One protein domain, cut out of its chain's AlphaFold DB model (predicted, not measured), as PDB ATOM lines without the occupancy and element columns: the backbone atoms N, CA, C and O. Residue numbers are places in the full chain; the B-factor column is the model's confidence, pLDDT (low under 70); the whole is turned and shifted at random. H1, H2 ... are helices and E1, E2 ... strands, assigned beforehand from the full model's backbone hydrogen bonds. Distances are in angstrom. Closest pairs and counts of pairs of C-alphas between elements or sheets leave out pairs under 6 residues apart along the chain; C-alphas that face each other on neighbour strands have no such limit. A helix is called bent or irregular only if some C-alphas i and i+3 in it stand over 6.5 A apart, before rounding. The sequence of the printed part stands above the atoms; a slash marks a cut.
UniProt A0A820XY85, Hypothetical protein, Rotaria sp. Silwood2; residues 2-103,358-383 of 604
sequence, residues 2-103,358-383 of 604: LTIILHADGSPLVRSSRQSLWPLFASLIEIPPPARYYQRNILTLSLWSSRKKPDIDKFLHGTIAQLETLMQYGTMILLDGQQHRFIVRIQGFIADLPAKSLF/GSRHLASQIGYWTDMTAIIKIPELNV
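What this domain is: This is residues 2 to 103 and 358 to 383 of the 604 residues of the protein "Hypothetical protein" of Rotaria sp. Silwood2 (UniProt A0A820XY85). A strongly twisted sheet of four strands has the long helix H2 along one face, while H4 runs along its edge strand E3, and the small helix H3 packs at the ends of E1 and E6. The hairpin of E4 and E5 makes an arm at one end, whose residues 78 to 83 stick out. The printed part has 128 residues with four named helices and six named strands, in the order E1 E2 H1 E3 H2 E4 E5 E6 H3 H4. The large sheet is mixed, order E3, E2, E1, E6, and the class is mixed, helices and strands. The whole is only just compact, close to loose, with a radius of gyration of the C-alphas of 16.2 A, and elongated, spanning 51 by 30 by 26 A.

Where its parts are: In the large sheet, E1 is residues 2 to 8, 19.6 A long, from C-alpha 2 at (3.680, -6.723, 30.334). E2 is residues 20 to 28, 25.7 A; E3, residues 42 to 50, 22.5 A; and E6, residues 88 to 95, 20.5 A. H2, residues 56 to 72, is 22.6 A long and irregular: C-alphas 59 and 62 are 7.7 A apart. E4 is residues 75 to 79 and E5 residues 82 to 86. H1 is residues 33 to 36 and H3 residues 97 to 103. H4, residues 362 to 376, is 21.1 A long and ends at (0.802, -28.624, 21.704).

How they stand to each other: E1 and E6 are parallel, with N 4 and O 89 at 2.8 A. E1 and E2, a hairpin, are antiparallel, with N 7 and O 25 at 2.9 A. E3 and E2 are antiparallel, with N 22 and O 48 at 2.8 A; E3 bends by 65 degrees at residue 45. Three layers are formed, helices on both faces of the sheet: H2 and H3 on one face, H4 on the other. H2 lies over E3 and E2 at a height of 8.7 A; its closest C-alphas to E3 are those of Phe 59 and Trp 48, 6.8 A apart. H4 lies over E3 at 10.7 A, the closest C-alphas being those of Ala 363 and Ser 49, 5.6 A apart. H1 is not on the sheet, but only just, with 4 pairs of C-alphas within 10 A. In the hairpin of E4 and E5, N 84 and O 77 are 2.8 A apart; E5 runs on into E6 at 45 degrees. Each O i to N i+4 pair is within hydrogen-bond range in H3 and H4, 11 of 13 in H2, and H1 is too short for one.

The domain as a whole: The C-alphas farthest apart, of Ser 16 and Gln 82, are 52.0 A apart. Residues 104 to 357 are not printed; C-alphas 103 and 358 are 28.4 A apart across the cut. The link from E1 to E2 is long. The pLDDT is under 70 at residues 14 to 17 and 377 to 383.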
ATOM      1  N   LEU A   2       3.262  -5.487  29.669       93.56
ATOM      2  CA  LEU A   2       3.680  -6.723  30.334       93.56
ATOM      3  C   LEU A   2       5.032  -6.493  30.991       93.56
ATOM      4  O   LEU A   2       5.919  -5.908  30.367       93.56
ATOM      5  N   THR A   3       5.201  -6.973  32.210       94.94
ATOM      6  CA  THR A   3       6.400  -6.729  33.002       94.94
ATOM      7  C   THR A   3       7.077  -8.052  33.316       94.94
ATOM      8  O   THR A   3       6.422  -9.003  33.747       94.94
ATOM      9  N   ILE A   4       8.391  -8.135  33.098       95.81
ATOM     10  CA  ILE A   4       9.160  -9.361  33.321       95.81
ATOM     11  C   ILE A   4      10.305  -9.185  34.311       95.81
ATOM     12  O   ILE A   4      10.980  -8.158  34.337       95.81
ATOM     13  N   ILE A   5      10.548 -10.233  35.094       96.31
ATOM     14  CA  ILE A   5      11.775 -10.416  35.875       96.31
ATOM     15  C   ILE A   5      12.648 -11.422  35.142       96.31
ATOM     16  O   ILE A   5      12.186 -12.525  34.831       96.31
ATOM     17  N   LEU A   6      13.896 -11.047  34.889       97.50
ATOM     18  CA  LEU A   6      14.892 -11.899  34.258       97.50
ATOM     19  C   LEU A   6      15.682 -12.676  35.310       97.50
ATOM     20  O   LEU A   6      15.962 -12.171  36.396       97.50
ATOM     21  N   HIS A   7      16.076 -13.896  34.967       97.06
ATOM     22  CA  HIS A   7      16.978 -14.694  35.785       97.06
ATOM     23  C   HIS A   7      17.909 -15.521  34.918       97.06
ATOM     24  O   HIS A   7      17.477 -16.118  33.932       97.06
ATOM     25  N   ALA A   8      19.170 -15.600  35.323       95.56
ATOM     26  CA  ALA A   8      20.126 -16.514  34.729       95.56
ATOM     27  C   ALA A   8      21.027 -17.115  35.802       95.56
ATOM     28  O   ALA A   8      21.477 -16.418  36.710       95.56
ATOM     29  N   ASP A   9      21.306 -18.406  35.656       92.62
ATOM     30  CA  ASP A   9      22.207 -19.148  36.528       92.62
ATOM     31  C   ASP A   9      22.810 -20.340  35.768       92.62
ATOM     32  O   ASP A   9      22.284 -20.784  34.746       92.62
ATOM     33  N   GLY A  10      23.947 -20.841  36.233       89.25
ATOM     34  CA  GLY A  10      24.658 -21.963  35.654       89.25
ATOM     35  C   GLY A  10      24.419 -23.233  36.448       89.25
ATOM     36  O   GLY A  10      24.780 -23.331  37.613       89.25
ATOM     37  N   SER A  11      23.926 -24.279  35.787       86.94
ATOM     38  CA  SER A  11      23.786 -25.588  36.426       86.94
ATOM     39  C   SER A  11      24.444 -26.700  35.598       86.94
ATOM     40  O   SER A  11      24.242 -26.775  34.382       86.94
ATOM     41  N   PRO A  12      25.156 -27.656  36.229       82.69
ATOM     42  CA  PRO A  12      25.738 -28.800  35.529       82.69
ATOM     43  C   PRO A  12      24.644 -29.666  34.893       82.69
ATOM     44  O   PRO A  12      23.642 -29.973  35.540       82.69
ATOM     45  N   LEU A  13      24.812 -30.067  33.630       73.19
ATOM     46  CA  LEU A  13      23.835 -30.891  32.900       73.19
ATOM     47  C   LEU A  13      23.957 -32.373  33.245       73.19
ATOM     48  O   LEU A  13      22.955 -33.033  33.512       73.19
ATOM     49  N   VAL A  14      25.189 -32.880  33.281       69.06
ATOM     50  CA  VAL A  14      25.504 -34.284  33.552       69.06
ATOM     51  C   VAL A  14      26.471 -34.325  34.728       69.06
ATOM     52  O   VAL A  14      27.477 -33.626  34.717       69.06
ATOM     53  N   ARG A  15      26.184 -35.148  35.744       59.06
ATOM     54  CA  ARG A  15      26.993 -35.221  36.980       59.06
ATOM     55  C   ARG A  15      28.475 -35.544  36.733       59.06
ATOM     56  O   ARG A  15      29.304 -35.152  37.540       59.06
ATOM     57  N   SER A  16      28.796 -36.243  35.642       57.56
ATOM     58  CA  SER A  16      30.152 -36.681  35.285       57.56
ATOM     59  C   SER A  16      30.842 -35.826  34.216       57.56
ATOM     60  O   SER A  16      32.007 -36.073  33.911       57.56
ATOM     61  N   SER A  17      30.167 -34.834  33.623       63.53
ATOM     62  CA  SER A  17      30.764 -33.989  32.585       63.53
ATOM     63  C   SER A  17      30.950 -32.556  33.081       63.53
ATOM     64  O   SER A  17      30.157 -32.037  33.860       63.53
ATOM     65  N   ARG A  18      31.979 -31.867  32.571       72.94
ATOM     66  CA  ARG A  18      32.164 -30.419  32.789       72.94
ATOM     67  C   ARG A  18      31.140 -29.565  32.018       72.94
ATOM     68  O   ARG A  18      31.344 -28.368  31.863       72.94
ATOM     69  N   GLN A  19      30.084 -30.159  31.458       83.06
ATOM     70  CA  GLN A  19      29.099 -29.447  30.651       83.06
ATOM     71  C   GLN A  19      28.061 -28.763  31.543       83.06
ATOM     72  O   GLN A  19      27.378 -29.403  32.344       83.06
ATOM     73  N   SER A  20      27.918 -27.456  31.355       87.88
ATOM     74  CA  SER A  20      26.959 -26.607  32.059       87.88
ATOM     75  C   SER A  20      25.848 -26.141  31.119       87.88
ATOM     76  O   SER A  20      26.076 -25.981  29.917       87.88
ATOM     77  N   LEU A  21      24.643 -25.968  31.665       91.38
ATOM     78  CA  LEU A  21      23.532 -25.255  31.040       91.38
ATOM     79  C   LEU A  21      23.381 -23.905  31.725       91.38
ATOM     80  O   LEU A  21      23.346 -23.852  32.952       91.38
ATOM     81  N   TRP A  22      23.219 -22.869  30.919       93.94
ATOM     82  CA  TRP A  22      22.891 -21.520  31.350       93.94
ATOM     83  C   TRP A  22      21.618 -21.087  30.623       93.94
ATOM     84  O   TRP A  22      21.683 -20.734  29.443       93.94
ATOM     85  N   PRO A  23      20.444 -21.198  31.259       94.56
ATOM     86  CA  PRO A  23      19.233 -20.589  30.747       94.56
ATOM     87  C   PRO A  23      19.161 -19.102  31.108       94.56
ATOM     88  O   PRO A  23      19.564 -18.701  32.196       94.56
ATOM     89  N   LEU A  24      18.577 -18.312  30.208       96.50
ATOM     90  CA  LEU A  24      17.980 -17.024  30.543       96.50
ATOM     91  C   LEU A  24      16.465 -17.222  30.617       96.50
ATOM     92  O   LEU A  24      15.815 -17.515  29.610       96.50
ATOM     93  N   PHE A  25      15.914 -17.088  31.816       96.56
ATOM     94  CA  PHE A  25      14.488 -17.195  32.078       96.56
ATOM     95  C   PHE A  25      13.837 -15.829  32.261       96.56
ATOM     96  O   PHE A  25      14.482 -14.872  32.690       96.56
ATOM     97  N   ALA A  26      12.532 -15.775  31.998       96.12
ATOM     98  CA  ALA A  26      11.684 -14.641  32.326       96.12
ATOM     99  C   ALA A  26      10.410 -15.081  33.055       96.12
ATOM    100  O   ALA A  26       9.770 -16.071  32.693       96.12
ATOM    101  N   SER A  27      10.028 -14.325  34.079       94.62
ATOM    102  CA  SER A  27       8.763 -14.483  34.796       94.62
ATOM    103  C   SER A  27       7.864 -13.276  34.547       94.62
ATOM    104  O   SER A  27       8.315 -12.151  34.735       94.62
ATOM    105  N   LEU A  28       6.611 -13.506  34.146       92.69
ATOM    106  CA  LEU A  28       5.612 -12.456  33.906       92.69
ATOM    107  C   LEU A  28       4.938 -12.029  35.215       92.69
ATOM    108  O   LEU A  28       4.299 -12.844  35.886       92.69
ATOM    109  N   ILE A  29       5.048 -10.751  35.569       90.12
ATOM    110  CA  ILE A  29       4.536 -10.215  36.838       90.12
ATOM    111  C   ILE A  29       3.006 -10.181  36.855       90.12
ATOM    112  O   ILE A  29       2.398 -10.395  37.898       90.12
ATOM    113  N   GLU A  30       2.351  -9.998  35.717       87.94
ATOM    114  CA  GLU A  30       0.888  -9.926  35.654       87.94
ATOM    115  C   GLU A  30       0.209 -11.273  35.982       87.94
ATOM    116  O   GLU A  30      -0.979 -11.311  36.301       87.94
ATOM    117  N   ILE A  31       0.951 -12.389  35.977       84.31
ATOM    118  CA  ILE A  31       0.428 -13.693  36.403       84.31
ATOM    119  C   ILE A  31       0.388 -13.750  37.944       84.31
ATOM    120  O   ILE A  31       1.401 -13.448  38.581       84.31
ATOM    121  N   PRO A  32      -0.714 -14.190  38.585       76.00
ATOM    122  CA  PRO A  32      -0.780 -14.340  40.041       76.00
ATOM    123  C   PRO A  32       0.312 -15.279  40.585       76.00
ATOM    124  O   PRO A  32       0.547 -16.318  39.966       76.00
ATOM    125  N   PRO A  33       0.941 -15.007  41.750       74.44
ATOM    126  CA  PRO A  33       2.104 -15.766  42.231       74.44
ATOM    127  C   PRO A  33       1.956 -17.302  42.240       74.44
ATOM    128  O   PRO A  33       2.862 -17.971  41.738       74.44
ATOM    129  N   PRO A  34       0.828 -17.898  42.700       72.12
ATOM    130  CA  PRO A  34       0.653 -19.353  42.662       72.12
ATOM    131  C   PRO A  34       0.731 -19.926  41.244       72.12
ATOM    132  O   PRO A  34       1.264 -21.012  41.048       72.12
ATOM    133  N   ALA A  35       0.232 -19.182  40.253       77.12
ATOM    134  CA  ALA A  35       0.286 -19.567  38.852       77.12
ATOM    135  C   ALA A  35       1.640 -19.214  38.212       77.12
ATOM    136  O   ALA A  35       2.184 -20.005  37.441       77.12
ATOM    137  N   ARG A  36       2.197 -18.046  38.540       84.44
ATOM    138  CA  ARG A  36       3.430 -17.488  37.970       84.44
ATOM    139  C   ARG A  36       4.617 -18.423  38.149       84.44
ATOM    140  O   ARG A  36       5.423 -18.576  37.240       84.44
ATOM    141  N   TYR A  37       4.711 -19.060  39.313       82.62
ATOM    142  CA  TYR A  37       5.861 -19.882  39.686       82.62
ATOM    143  C   TYR A  37       5.799 -21.331  39.182       82.62
ATOM    144  O   TYR A  37       6.742 -22.095  39.408       82.62
ATOM    145  N   TYR A  38       4.734 -21.737  38.479       82.94
ATOM    146  CA  TYR A  38       4.747 -23.017  37.772       82.94
ATOM    147  C   TYR A  38       5.742 -22.976  36.615       82.94
ATOM    148  O   TYR A  38       5.767 -22.027  35.839       82.94
ATOM    149  N   GLN A  39       6.491 -24.062  36.429       85.12
ATOM    150  CA  GLN A  39       7.571 -24.137  35.439       85.12
ATOM    151  C   GLN A  39       7.085 -23.886  34.004       85.12
ATOM    152  O   GLN A  39       7.836 -23.372  33.191       85.12
ATOM    153  N   ARG A  40       5.819 -24.207  33.698       82.56
ATOM    154  CA  ARG A  40       5.195 -23.926  32.391       82.56
ATOM    155  C   ARG A  40       4.948 -22.437  32.111       82.56
ATOM    156  O   ARG A  40       4.760 -22.081  30.961       82.56
ATOM    157  N   ASN A  41       4.902 -21.607  33.153       86.31
ATOM    158  CA  ASN A  41       4.639 -20.168  33.068       86.31
ATOM    159  C   ASN A  41       5.928 -19.338  33.214       86.31
ATOM    160  O   ASN A  41       5.877 -18.110  33.186       86.31
ATOM    161  N   ILE A  42       7.077 -20.002  33.371       91.44
ATOM    162  CA  ILE A  42       8.398 -19.385  33.291       91.44
ATOM    163  C   ILE A  42       8.886 -19.535  31.853       91.44
ATOM    164  O   ILE A  42       9.021 -20.647  31.342       91.44
ATOM    165  N   LEU A  43       9.138 -18.407  31.198       92.38
ATOM    166  CA  LEU A  43       9.556 -18.366  29.805       92.38
ATOM    167  C   LEU A  43      11.050 -18.664  29.705       92.38
ATOM    168  O   LEU A  43      11.846 -18.121  30.468       92.38
ATOM    169  N   THR A  44      11.430 -19.502  28.742       92.88
ATOM    170  CA  THR A  44      12.833 -19.716  28.367       92.88
ATOM    171  C   THR A  44      13.157 -18.803  27.198       92.88
ATOM    172  O   THR A  44      12.640 -19.020  26.109       92.88
ATOM    173  N   LEU A  45      13.978 -17.778  27.430       94.06
ATOM    174  CA  LEU A  45      14.346 -16.810  26.393       94.06
ATOM    175  C   LEU A  45      15.575 -17.263  25.601       94.06
ATOM    176  O   LEU A  45      15.630 -17.096  24.386       94.06
ATOM    177  N   SER A  46      16.560 -17.843  26.291       93.62
ATOM    178  CA  SER A  46      17.836 -18.245  25.686       93.62
ATOM    179  C   SER A  46      18.437 -19.429  26.436       93.62
ATOM    180  O   SER A  46      18.224 -19.590  27.640       93.62
ATOM    181  N   LEU A  47      19.230 -20.248  25.741       93.12
ATOM    182  CA  LEU A  47      19.953 -21.380  26.324       93.12
ATOM    183  C   LEU A  47      21.394 -21.408  25.820       93.12
ATOM    184  O   LEU A  47      21.637 -21.433  24.617       93.12
ATOM    185  N   TRP A  48      22.346 -21.500  26.742       92.38
ATOM    186  CA  TRP A  48      23.743 -21.772  26.434       92.38
ATOM    187  C   TRP A  48      24.164 -23.098  27.054       92.38
ATOM    188  O   TRP A  48      24.020 -23.314  28.256       92.38
ATOM    189  N   SER A  49      24.708 -24.004  26.241       90.38
ATOM    190  CA  SER A  49      25.280 -25.259  26.729       90.38
ATOM    191  C   SER A  49      26.714 -25.403  26.258       90.38
ATOM    192  O   SER A  49      26.981 -25.524  25.065       90.38
ATOM    193  N   SER A  50      27.645 -25.409  27.208       88.50
ATOM    194  CA  SER A  50      29.069 -25.555  26.920       88.50
ATOM    195  C   SER A  50      29.830 -26.074  28.137       88.50
ATOM    196  O   SER A  50      29.333 -26.090  29.266       88.50
ATOM    197  N   ARG A  51      31.071 -26.506  27.896       87.62
ATOM    198  CA  ARG A  51      32.058 -26.798  28.947       87.62
ATOM    199  C   ARG A  51      32.672 -25.530  29.546       87.62
ATOM    200  O   ARG A  51      33.310 -25.601  30.590       87.62
ATOM    201  N   LYS A  52      32.520 -24.391  28.867       89.81
ATOM    202  CA  LYS A  52      32.950 -23.070  29.332       89.81
ATOM    203  C   LYS A  52      31.730 -22.246  29.743       89.81
ATOM    204  O   LYS A  52      30.631 -22.466  29.227       89.81
ATOM    205  N   LYS A  53      31.948 -21.289  30.648       91.38
ATOM    206  CA  LYS A  53      30.964 -20.244  30.961       91.38
ATOM    207  C   LYS A  53      30.565 -19.489  29.679       91.38
ATOM    208  O   LYS A  53      31.369 -19.458  28.741       91.38
ATOM    209  N   PRO A  54      29.344 -18.935  29.614       93.00
ATOM    210  CA  PRO A  54      28.903 -18.175  28.458       93.00
ATOM    211  C   PRO A  54      29.763 -16.933  28.244       93.00
ATOM    212  O   PRO A  54      30.119 -16.233  29.191       93.00
ATOM    213  N   ASP A  55      30.064 -16.673  26.976       94.38
ATOM    214  CA  ASP A  55      30.424 -15.339  26.512       94.38
ATOM    215  C   ASP A  55      29.128 -14.523  26.532       94.38
ATOM    216  O   ASP A  55      28.206 -14.812  25.768       94.38
ATOM    217  N   ILE A  56      29.015 -13.596  27.485       95.62
ATOM    218  CA  ILE A  56      27.754 -12.908  27.785       95.62
ATOM    219  C   ILE A  56      27.297 -12.030  26.624       95.62
ATOM    220  O   ILE A  56      26.097 -11.973  26.363       95.62
ATOM    221  N   ASP A  57      28.228 -11.422  25.888       94.88
ATOM    222  CA  ASP A  57      27.891 -10.600  24.727       94.88
ATOM    223  C   ASP A  57      27.234 -11.457  23.652       94.88
ATOM    224  O   ASP A  57      26.129 -11.156  23.204       94.88
ATOM    225  N   LYS A  58      27.848 -12.596  23.312       95.81
ATOM    226  CA  LYS A  58      27.280 -13.532  22.330       95.81
ATOM    227  C   LYS A  58      25.996 -14.186  22.823       95.81
ATOM    228  O   LYS A  58      25.074 -14.390  22.039       95.81
ATOM    229  N   PHE A  59      25.950 -14.550  24.101       96.25
ATOM    230  CA  PHE A  59      24.814 -15.253  24.682       96.25
ATOM    231  C   PHE A  59      23.553 -14.386  24.699       96.25
ATOM    232  O   PHE A  59      22.468 -14.885  24.409       96.25
ATOM    233  N   LEU A  60      23.697 -13.097  25.016       96.62
ATOM    234  CA  LEU A  60      22.570 -12.184  25.172       96.62
ATOM    235  C   LEU A  60      22.219 -11.404  23.900       96.62
ATOM    236  O   LEU A  60      21.087 -10.941  23.804       96.62
ATOM    237  N   HIS A  61      23.129 -11.286  22.923       95.25
ATOM    238  CA  HIS A  61      22.983 -10.410  21.752       95.25
ATOM    239  C   HIS A  61      21.587 -10.432  21.105       95.25
ATOM    240  O   HIS A  61      20.902  -9.412  21.068       95.25
ATOM    241  N   GLY A  62      21.139 -11.600  20.631       95.75
ATOM    242  CA  GLY A  62      19.856 -11.710  19.931       95.75
ATOM    243  C   GLY A  62      18.651 -11.448  20.837       95.75
ATOM    244  O   GLY A  62      17.687 -10.810  20.423       95.75
ATOM    245  N   THR A  63      18.708 -11.904  22.088       96.25
ATOM    246  CA  THR A  63      17.599 -11.751  23.035       96.25
ATOM    247  C   THR A  63      17.445 -10.312  23.512       96.25
ATOM    248  O   THR A  63      16.320  -9.831  23.610       96.25
ATOM    249  N   ILE A  64      18.545  -9.600  23.760       97.38
ATOM    250  CA  ILE A  64      18.503  -8.189  24.161       97.38
ATOM    251  C   ILE A  64      17.957  -7.329  23.025       97.38
ATOM    252  O   ILE A  64      17.018  -6.580  23.265       97.38
ATOM    253  N   ALA A  65      18.420  -7.524  21.786       97.19
ATOM    254  CA  ALA A  65      17.901  -6.786  20.630       97.19
ATOM    255  C   ALA A  65      16.378  -6.971  20.444       97.19
ATOM    256  O   ALA A  65      15.638  -6.023  20.156       97.19
ATOM    257  N   GLN A  66      15.876  -8.194  20.654       96.56
ATOM    258  CA  GLN A  66      14.436  -8.470  20.631       96.56
ATOM    259  C   GLN A  66      13.696  -7.786  21.788       96.56
ATOM    260  O   GLN A  66      12.628  -7.212  21.575       96.56
ATOM    261  N   LEU A  67      14.249  -7.817  23.005       97.00
ATOM    262  CA  LEU A  67      13.651  -7.153  24.165       97.00
ATOM    263  C   LEU A  67      13.623  -5.630  24.001       97.00
ATOM    264  O   LEU A  67      12.588  -5.031  24.269       97.00
ATOM    265  N   GLU A  68      14.691  -5.013  23.498       97.12
ATOM    266  CA  GLU A  68      14.742  -3.581  23.178       97.12
ATOM    267  C   GLU A  68      13.642  -3.201  22.184       97.12
ATOM    268  O   GLU A  68      12.872  -2.269  22.423       97.12
ATOM    269  N   THR A  69      13.484  -3.998  21.123       96.75
ATOM    270  CA  THR A  69      12.412  -3.817  20.134       96.75
ATOM    271  C   THR A  69      11.028  -3.892  20.794       96.75
ATOM    272  O   THR A  69      10.178  -3.025  20.575       96.75
ATOM    273  N   LEU A  70      10.793  -4.885  21.658       96.25
ATOM    274  CA  LEU A  70       9.529  -5.048  22.389       96.25
ATOM    275  C   LEU A  70       9.291  -3.957  23.449       96.25
ATOM    276  O   LEU A  70       8.140  -3.646  23.766       96.25
ATOM    277  N   MET A  71      10.352  -3.369  24.001       96.19
ATOM    278  CA  MET A  71      10.284  -2.262  24.957       96.19
ATOM    279  C   MET A  71      10.001  -0.920  24.276       96.19
ATOM    280  O   MET A  71       9.301  -0.081  24.852       96.19
ATOM    281  N   GLN A  72      10.545  -0.705  23.079       95.38
ATOM    282  CA  GLN A  72      10.412   0.543  22.332       95.38
ATOM    283  C   GLN A  72       9.142   0.568  21.478       95.38
ATOM    284  O   GLN A  72       8.355   1.513  21.545       95.38
ATOM    285  N   TYR A  73       8.918  -0.482  20.691       95.31
ATOM    286  CA  TYR A  73       7.840  -0.540  19.706       95.31
ATOM    287  C   TYR A  73       6.667  -1.404  20.177       95.31
ATOM    288  O   TYR A  73       5.513  -1.115  19.840       95.31
ATOM    289  N   GLY A  74       6.920  -2.399  21.027       94.69
ATOM    290  CA  GLY A  74       5.911  -3.380  21.423       94.69
ATOM    291  C   GLY A  74       5.534  -4.326  20.282       94.69
ATOM    292  O   GLY A  74       6.206  -4.392  19.257       94.69
ATOM    293  N   THR A  75       4.451  -5.074  20.466       94.38
ATOM    294  CA  THR A  75       3.911  -6.016  19.480       94.38
ATOM    295  C   THR A  75       2.382  -5.983  19.472       94.38
ATOM    296  O   THR A  75       1.762  -5.683  20.495       94.38
ATOM    297  N   MET A  76       1.770  -6.268  18.323       94.06
ATOM    298  CA  MET A  76       0.315  -6.372  18.176       94.06
ATOM    299  C   MET A  76      -0.109  -7.833  18.312       94.06
ATOM    300  O   MET A  76       0.392  -8.691  17.591       94.06
ATOM    301  N   ILE A  77      -1.046  -8.113  19.215       91.38
ATOM    302  CA  ILE A  77      -1.594  -9.454  19.445       91.38
ATOM    303  C   ILE A  77      -3.111  -9.391  19.279       91.38
ATOM    304  O   ILE A  77      -3.761  -8.488  19.808       91.38
ATOM    305  N   LEU A  78      -3.670 -10.346  18.536       90.00
ATOM    306  CA  LEU A  78      -5.112 -10.516  18.394       90.00
ATOM    307  C   LEU A  78      -5.636 -11.352  19.568       90.00
ATOM    308  O   LEU A  78      -5.245 -12.509  19.713       90.00
ATOM    309  N   LEU A  79      -6.512 -10.777  20.388       87.12
ATOM    310  CA  LEU A  79      -7.202 -11.458  21.484       87.12
ATOM    311  C   LEU A  79      -8.703 -11.260  21.290       87.12
ATOM    312  O   LEU A  79      -9.139 -10.136  21.074       87.12
ATOM    313  N   ASP A  80      -9.480 -12.342  21.303       86.75
ATOM    314  CA  ASP A  80     -10.945 -12.304  21.163       86.75
ATOM    315  C   ASP A  80     -11.442 -11.470  19.961       86.75
ATOM    316  O   ASP A  80     -12.445 -10.762  20.021       86.75
ATOM    317  N   GLY A  81     -10.703 -11.529  18.846       89.44
ATOM    318  CA  GLY A  81     -11.005 -10.775  17.625       89.44
ATOM    319  C   GLY A  81     -10.629  -9.287  17.667       89.44
ATOM    320  O   GLY A  81     -10.861  -8.583  16.688       89.44
ATOM    321  N   GLN A  82     -10.016  -8.805  18.751       93.00
ATOM    322  CA  GLN A  82      -9.549  -7.427  18.908       93.00
ATOM    323  C   GLN A  82      -8.023  -7.335  18.909       93.00
ATOM    324  O   GLN A  82      -7.316  -8.183  19.454       93.00
ATOM    325  N   GLN A  83      -7.490  -6.295  18.268       94.12
ATOM    326  CA  GLN A  83      -6.055  -6.037  18.246       94.12
ATOM    327  C   GLN A  83      -5.626  -5.267  19.496       94.12
ATOM    328  O   GLN A  83      -6.077  -4.149  19.739       94.12
ATOM    329  N   HIS A  84      -4.687  -5.834  20.244       92.25
ATOM    330  CA  HIS A  84      -4.104  -5.223  21.431       92.25
ATOM    331  C   HIS A  84      -2.605  -5.012  21.238       92.25
ATOM    332  O   HIS A  84      -1.876  -5.928  20.855       92.25
ATOM    333  N   ARG A  85      -2.124  -3.803  21.548       93.88
ATOM    334  CA  ARG A  85      -0.690  -3.503  21.576       93.88
ATOM    335  C   ARG A  85      -0.108  -3.832  22.947       93.88
ATOM    336  O   ARG A  85      -0.504  -3.246  23.955       93.88
ATOM    337  N   PHE A  86       0.890  -4.704  22.979       93.31
ATOM    338  CA  PHE A  86       1.639  -5.052  24.181       93.31
ATOM    339  C   PHE A  86       3.049  -4.475  24.125       93.31
ATOM    340  O   PHE A  86       3.775  -4.671  23.159       93.31
ATOM    341  N   ILE A  87       3.438  -3.772  25.186       95.44
ATOM    342  CA  ILE A  87       4.798  -3.265  25.401       95.44
ATOM    343  C   ILE A  87       5.385  -4.028  26.581       95.44
ATOM    344  O   ILE A  87       4.703  -4.169  27.602       95.44
ATOM    345  N   VAL A  88       6.622  -4.496  26.432       95.81
ATOM    346  CA  VAL A  88       7.355  -5.206  27.485       95.81
ATOM    347  C   VAL A  88       8.140  -4.207  28.338       95.81
ATOM    348  O   VAL A  88       8.689  -3.231  27.829       95.81
ATOM    349  N   ARG A  89       8.193  -4.438  29.649       95.75
ATOM    350  CA  ARG A  89       9.051  -3.728  30.604       95.75
ATOM    351  C   ARG A  89       9.831  -4.734  31.438       95.75
ATOM    352  O   ARG A  89       9.317  -5.800  31.764       95.75
ATOM    353  N   ILE A  90      11.069  -4.396  31.780       96.00
ATOM    354  CA  ILE A  90      11.913  -5.229  32.639       96.00
ATOM    355  C   ILE A  90      11.860  -4.651  34.046       96.00
ATOM    356  O   ILE A  90      12.252  -3.505  34.251       96.00
ATOM    357  N   GLN A  91      11.369  -5.433  35.001       94.44
ATOM    358  CA  GLN A  91      11.361  -5.039  36.409       94.44
ATOM    359  C   GLN A  91      12.765  -5.153  36.999       94.44
ATOM    360  O   GLN A  91      13.237  -4.243  37.664       94.44
ATOM    361  N   GLY A  92      13.453  -6.264  36.736       96.00
ATOM    362  CA  GLY A  92      14.807  -6.462  37.231       96.00
ATOM    363  C   GLY A  92      15.405  -7.807  36.853       96.00
ATOM    364  O   GLY A  92      14.765  -8.639  36.203       96.00
ATOM    365  N   PHE A  93      16.647  -8.002  37.278       97.50
ATOM    366  CA  PHE A  93      17.435  -9.208  37.076       97.50
ATOM    367  C   PHE A  93      17.804  -9.832  38.424       97.50
ATOM    368  O   PHE A  93      18.398  -9.169  39.273       97.50
ATOM    369  N   ILE A  94      17.448 -11.105  38.606       95.75
ATOM    370  CA  ILE A  94      17.743 -11.907  39.798       95.75
ATOM    371  C   ILE A  94      18.761 -12.976  39.418       95.75
ATOM    372  O   ILE A  94      18.517 -13.765  38.509       95.75
ATOM    373  N   ALA A  95      19.856 -13.077  40.158       94.88
ATOM    374  CA  ALA A  95      20.827 -14.158  40.016       94.88
ATOM    375  C   ALA A  95      21.546 -14.401  41.349       94.88
ATOM    376  O   ALA A  95      21.548 -13.530  42.227       94.88
ATOM    377  N   ASP A  96      22.167 -15.572  41.500       92.75
ATOM    378  CA  ASP A  96      23.112 -15.803  42.592       92.75
ATOM    379  C   ASP A  96      24.353 -14.896  42.425       92.75
ATOM    380  O   ASP A  96      24.558 -14.286  41.376       92.75
ATOM    381  N   LEU A  97      25.190 -14.731  43.458       91.94
ATOM    382  CA  LEU A  97      26.301 -13.766  43.381       91.94
ATOM    383  C   LEU A  97      27.313 -14.067  42.248       91.94
ATOM    384  O   LEU A  97      27.698 -13.119  41.557       91.94
ATOM    385  N   PRO A  98      27.742 -15.327  42.018       92.25
ATOM    386  CA  PRO A  98      28.610 -15.684  40.892       92.25
ATOM    387  C   PRO A  98      28.009 -15.475  39.496       92.25
ATOM    388  O   PRO A  98      28.723 -15.035  38.593       92.25
ATOM    389  N   ALA A  99      26.738 -15.816  39.262       94.38
ATOM    390  CA  ALA A  99      26.098 -15.548  37.978       94.38
ATOM    391  C   ALA A  99      25.832 -14.048  37.827       94.38
ATOM    392  O   ALA A  99      26.088 -13.483  36.766       94.38
ATOM    393  N   LYS A 100      25.438 -13.360  38.902       94.94
ATOM    394  CA  LYS A 100      25.261 -11.906  38.910       94.94
ATOM    395  C   LYS A 100      26.529 -11.191  38.438       94.94
ATOM    396  O   LYS A 100      26.464 -10.426  37.483       94.94
ATOM    397  N   SER A 101      27.693 -11.479  39.017       95.06
ATOM    398  CA  SER A 101      28.950 -10.838  38.592       95.06
ATOM    399  C   SER A 101      29.304 -11.119  37.125       95.06
ATOM    400  O   SER A 101      29.834 -10.252  36.426       95.06
ATOM    401  N   LEU A 102      28.992 -12.321  36.626       96.00
ATOM    402  CA  LEU A 102      29.206 -12.695  35.233       96.00
ATOM    403  C   LEU A 102      28.318 -11.878  34.284       96.00
ATOM    404  O   LEU A 102      28.837 -11.234  33.377       96.00
ATOM    405  N   PHE A 103      27.002 -11.881  34.502       96.94
ATOM    406  CA  PHE A 103      26.034 -11.226  33.616       96.94
ATOM    407  C   PHE A 103      26.119  -9.700  33.670       96.94
ATOM    408  O   PHE A 103      25.954  -9.038  32.647       96.94
ATOM    409  N   GLY A 358      20.883 -38.106  27.107       77.00
ATOM    410  CA  GLY A 358      22.182 -38.405  26.500       77.00
ATOM    411  C   GLY A 358      23.220 -37.293  26.702       77.00
ATOM    412  O   GLY A 358      23.226 -36.612  27.727       77.00
ATOM    413  N   SER A 359      24.142 -37.145  25.746       72.06
ATOM    414  CA  SER A 359      25.331 -36.276  25.865       72.06
ATOM    415  C   SER A 359      25.527 -35.277  24.719       72.06
ATOM    416  O   SER A 359      26.471 -34.490  24.752       72.06
ATOM    417  N   ARG A 360      24.660 -35.284  23.698       78.44
ATOM    418  CA  ARG A 360      24.816 -34.467  22.482       78.44
ATOM    419  C   ARG A 360      23.665 -33.480  22.321       78.44
ATOM    420  O   ARG A 360      22.527 -33.807  22.633       78.44
ATOM    421  N   HIS A 361      23.973 -32.285  21.816       82.31
ATOM    422  CA  HIS A 361      22.990 -31.246  21.467       82.31
ATOM    423  C   HIS A 361      21.975 -30.927  22.582       82.31
ATOM    424  O   HIS A 361      20.797 -30.710  22.320       82.31
ATOM    425  N   LEU A 362      22.428 -30.907  23.841       85.44
ATOM    426  CA  LEU A 362      21.543 -30.817  25.011       85.44
ATOM    427  C   LEU A 362      20.686 -29.540  25.018       85.44
ATOM    428  O   LEU A 362      19.503 -29.612  25.334       85.44
ATOM    429  N   ALA A 363      21.251 -28.393  24.620       86.06
ATOM    430  CA  ALA A 363      20.486 -27.151  24.476       86.06
ATOM    431  C   ALA A 363      19.404 -27.263  23.392       86.06
ATOM    432  O   ALA A 363      18.272 -26.864  23.631       86.06
ATOM    433  N   SER A 364      19.722 -27.856  22.235       89.25
ATOM    434  CA  SER A 364      18.764 -28.041  21.140       89.25
ATOM    435  C   SER A 364      17.621 -28.971  21.537       89.25
ATOM    436  O   SER A 364      16.474 -28.657  21.261       89.25
ATOM    437  N   GLN A 365      17.903 -30.073  22.245       90.25
ATOM    438  CA  GLN A 365      16.852 -30.966  22.757       90.25
ATOM    439  C   GLN A 365      15.865 -30.223  23.661       90.25
ATOM    440  O   GLN A 365      14.653 -30.380  23.529       90.25
ATOM    441  N   ILE A 366      16.392 -29.392  24.561       90.31
ATOM    442  CA  ILE A 366      15.571 -28.561  25.438       90.31
ATOM    443  C   ILE A 366      14.778 -27.534  24.623       90.31
ATOM    444  O   ILE A 366      13.589 -27.361  24.888       90.31
ATOM    445  N   GLY A 367      15.415 -26.868  23.656       89.38
ATOM    446  CA  GLY A 367      14.774 -25.894  22.772       89.38
ATOM    447  C   GLY A 367      13.593 -26.506  22.023       89.38
ATOM    448  O   GLY A 367      12.462 -26.080  22.228       89.38
ATOM    449  N   TYR A 368      13.822 -27.600  21.291       89.19
ATOM    450  CA  TYR A 368      12.768 -28.319  20.569       89.19
ATOM    451  C   TYR A 368      11.636 -28.780  21.485       89.19
ATOM    452  O   TYR A 368      10.464 -28.658  21.138       89.19
ATOM    453  N   TRP A 369      11.970 -29.299  22.670       88.94
ATOM    454  CA  TRP A 369      10.957 -29.685  23.646       88.94
ATOM    455  C   TRP A 369      10.119 -28.481  24.097       88.94
ATOM    456  O   TRP A 369       8.895 -28.592  24.189       88.94
ATOM    457  N   THR A 370      10.761 -27.340  24.352       84.88
ATOM    458  CA  THR A 370      10.099 -26.101  24.781       84.88
ATOM    459  C   THR A 370       9.142 -25.609  23.697       84.88
ATOM    460  O   THR A 370       7.955 -25.434  23.985       84.88
ATOM    461  N   ASP A 371       9.610 -25.523  22.450       83.50
ATOM    462  CA  ASP A 371       8.815 -25.105  21.289       83.50
ATOM    463  C   ASP A 371       7.614 -26.031  21.068       83.50
ATOM    464  O   ASP A 371       6.469 -25.583  20.984       83.50
ATOM    465  N   MET A 372       7.844 -27.348  21.076       84.44
ATOM    466  CA  MET A 372       6.767 -28.331  20.953       84.44
ATOM    467  C   MET A 372       5.719 -28.181  22.055       84.44
ATOM    468  O   MET A 372       4.522 -28.290  21.790       84.44
ATOM    469  N   THR A 373       6.135 -27.953  23.304       79.12
ATOM    470  CA  THR A 373       5.168 -27.775  24.393       79.12
ATOM    471  C   THR A 373       4.379 -26.483  24.290       79.12
ATOM    472  O   THR A 373       3.196 -26.507  24.626       79.12
ATOM    473  N   ALA A 374       4.984 -25.402  23.797       74.38
ATOM    474  CA  ALA A 374       4.286 -24.146  23.559       74.38
ATOM    475  C   ALA A 374       3.198 -24.296  22.480       74.38
ATOM    476  O   ALA A 374       2.131 -23.706  22.611       74.38
ATOM    477  N   ILE A 375       3.433 -25.138  21.465       77.12
ATOM    478  CA  ILE A 375       2.473 -25.401  20.380       77.12
ATOM    479  C   ILE A 375       1.370 -26.381  20.814       77.12
ATOM    480  O   ILE A 375       0.190 -26.135  20.588       77.12
ATOM    481  N   ILE A 376       1.736 -27.511  21.431       74.75
ATOM    482  CA  ILE A 376       0.802 -28.624  21.704       74.75
ATOM    483  C   ILE A 376      -0.026 -28.385  22.976       74.75
ATOM    484  O   ILE A 376      -1.131 -28.910  23.113       74.75
ATOM    485  N   LYS A 377       0.507 -27.636  23.949       58.81
ATOM    486  CA  LYS A 377      -0.109 -27.446  25.267       58.81
ATOM    487  C   LYS A 377      -0.367 -25.974  25.554       58.81
ATOM    488  O   LYS A 377       0.197 -25.429  26.501       58.81
ATOM    489  N   ILE A 378      -1.326 -25.390  24.845       60.81
ATOM    490  CA  ILE A 378      -2.072 -24.242  25.368       60.81
ATOM    491  C   ILE A 378      -3.391 -24.779  25.942       60.81
ATOM    492  O   ILE A 378      -4.432 -24.641  25.305       60.81
ATOM    493  N   PRO A 379      -3.410 -25.469  27.105       55.88
ATOM    494  CA  PRO A 379      -4.672 -25.592  27.806       55.88
ATOM    495  C   PRO A 379      -5.113 -24.164  28.115       55.88
ATOM    496  O   PRO A 379      -4.322 -23.396  28.674       55.88
ATOM    497  N   GLU A 380      -6.349 -23.814  27.757       57.97
ATOM    498  CA  GLU A 380      -6.966 -22.593  28.267       57.97
ATOM    499  C   GLU A 380      -6.688 -22.512  29.767       57.97
ATOM    500  O   GLU A 380      -6.711 -23.535  30.473       57.97
ATOM    501  N   LEU A 381      -6.357 -21.316  30.258       56.81
ATOM    502  CA  LEU A 381      -6.188 -21.090  31.685       56.81
ATOM    503  C   LEU A 381      -7.564 -21.248  32.342       56.81
ATOM    504  O   LEU A 381      -8.264 -20.281  32.610       56.81
ATOM    505  N   ASN A 382      -7.969 -22.493  32.567       53.84
ATOM    506  CA  ASN A 382      -9.259 -22.820  33.127       53.84
ATOM    507  C   ASN A 382      -9.145 -22.585  34.631       53.84
ATOM    508  O   ASN A 382      -8.603 -23.409  35.380       53.84
ATOM    509  N   VAL A 383      -9.539 -21.382  35.043       59.75
ATOM    510  CA  VAL A 383      -9.608 -20.963  36.438       59.75
ATOM    511  C   VAL A 383     -10.640 -21.869  37.106       59.75
ATOM    512  O   VAL A 383     -11.839 -21.621  37.023       59.75
TER     513      VAL A 383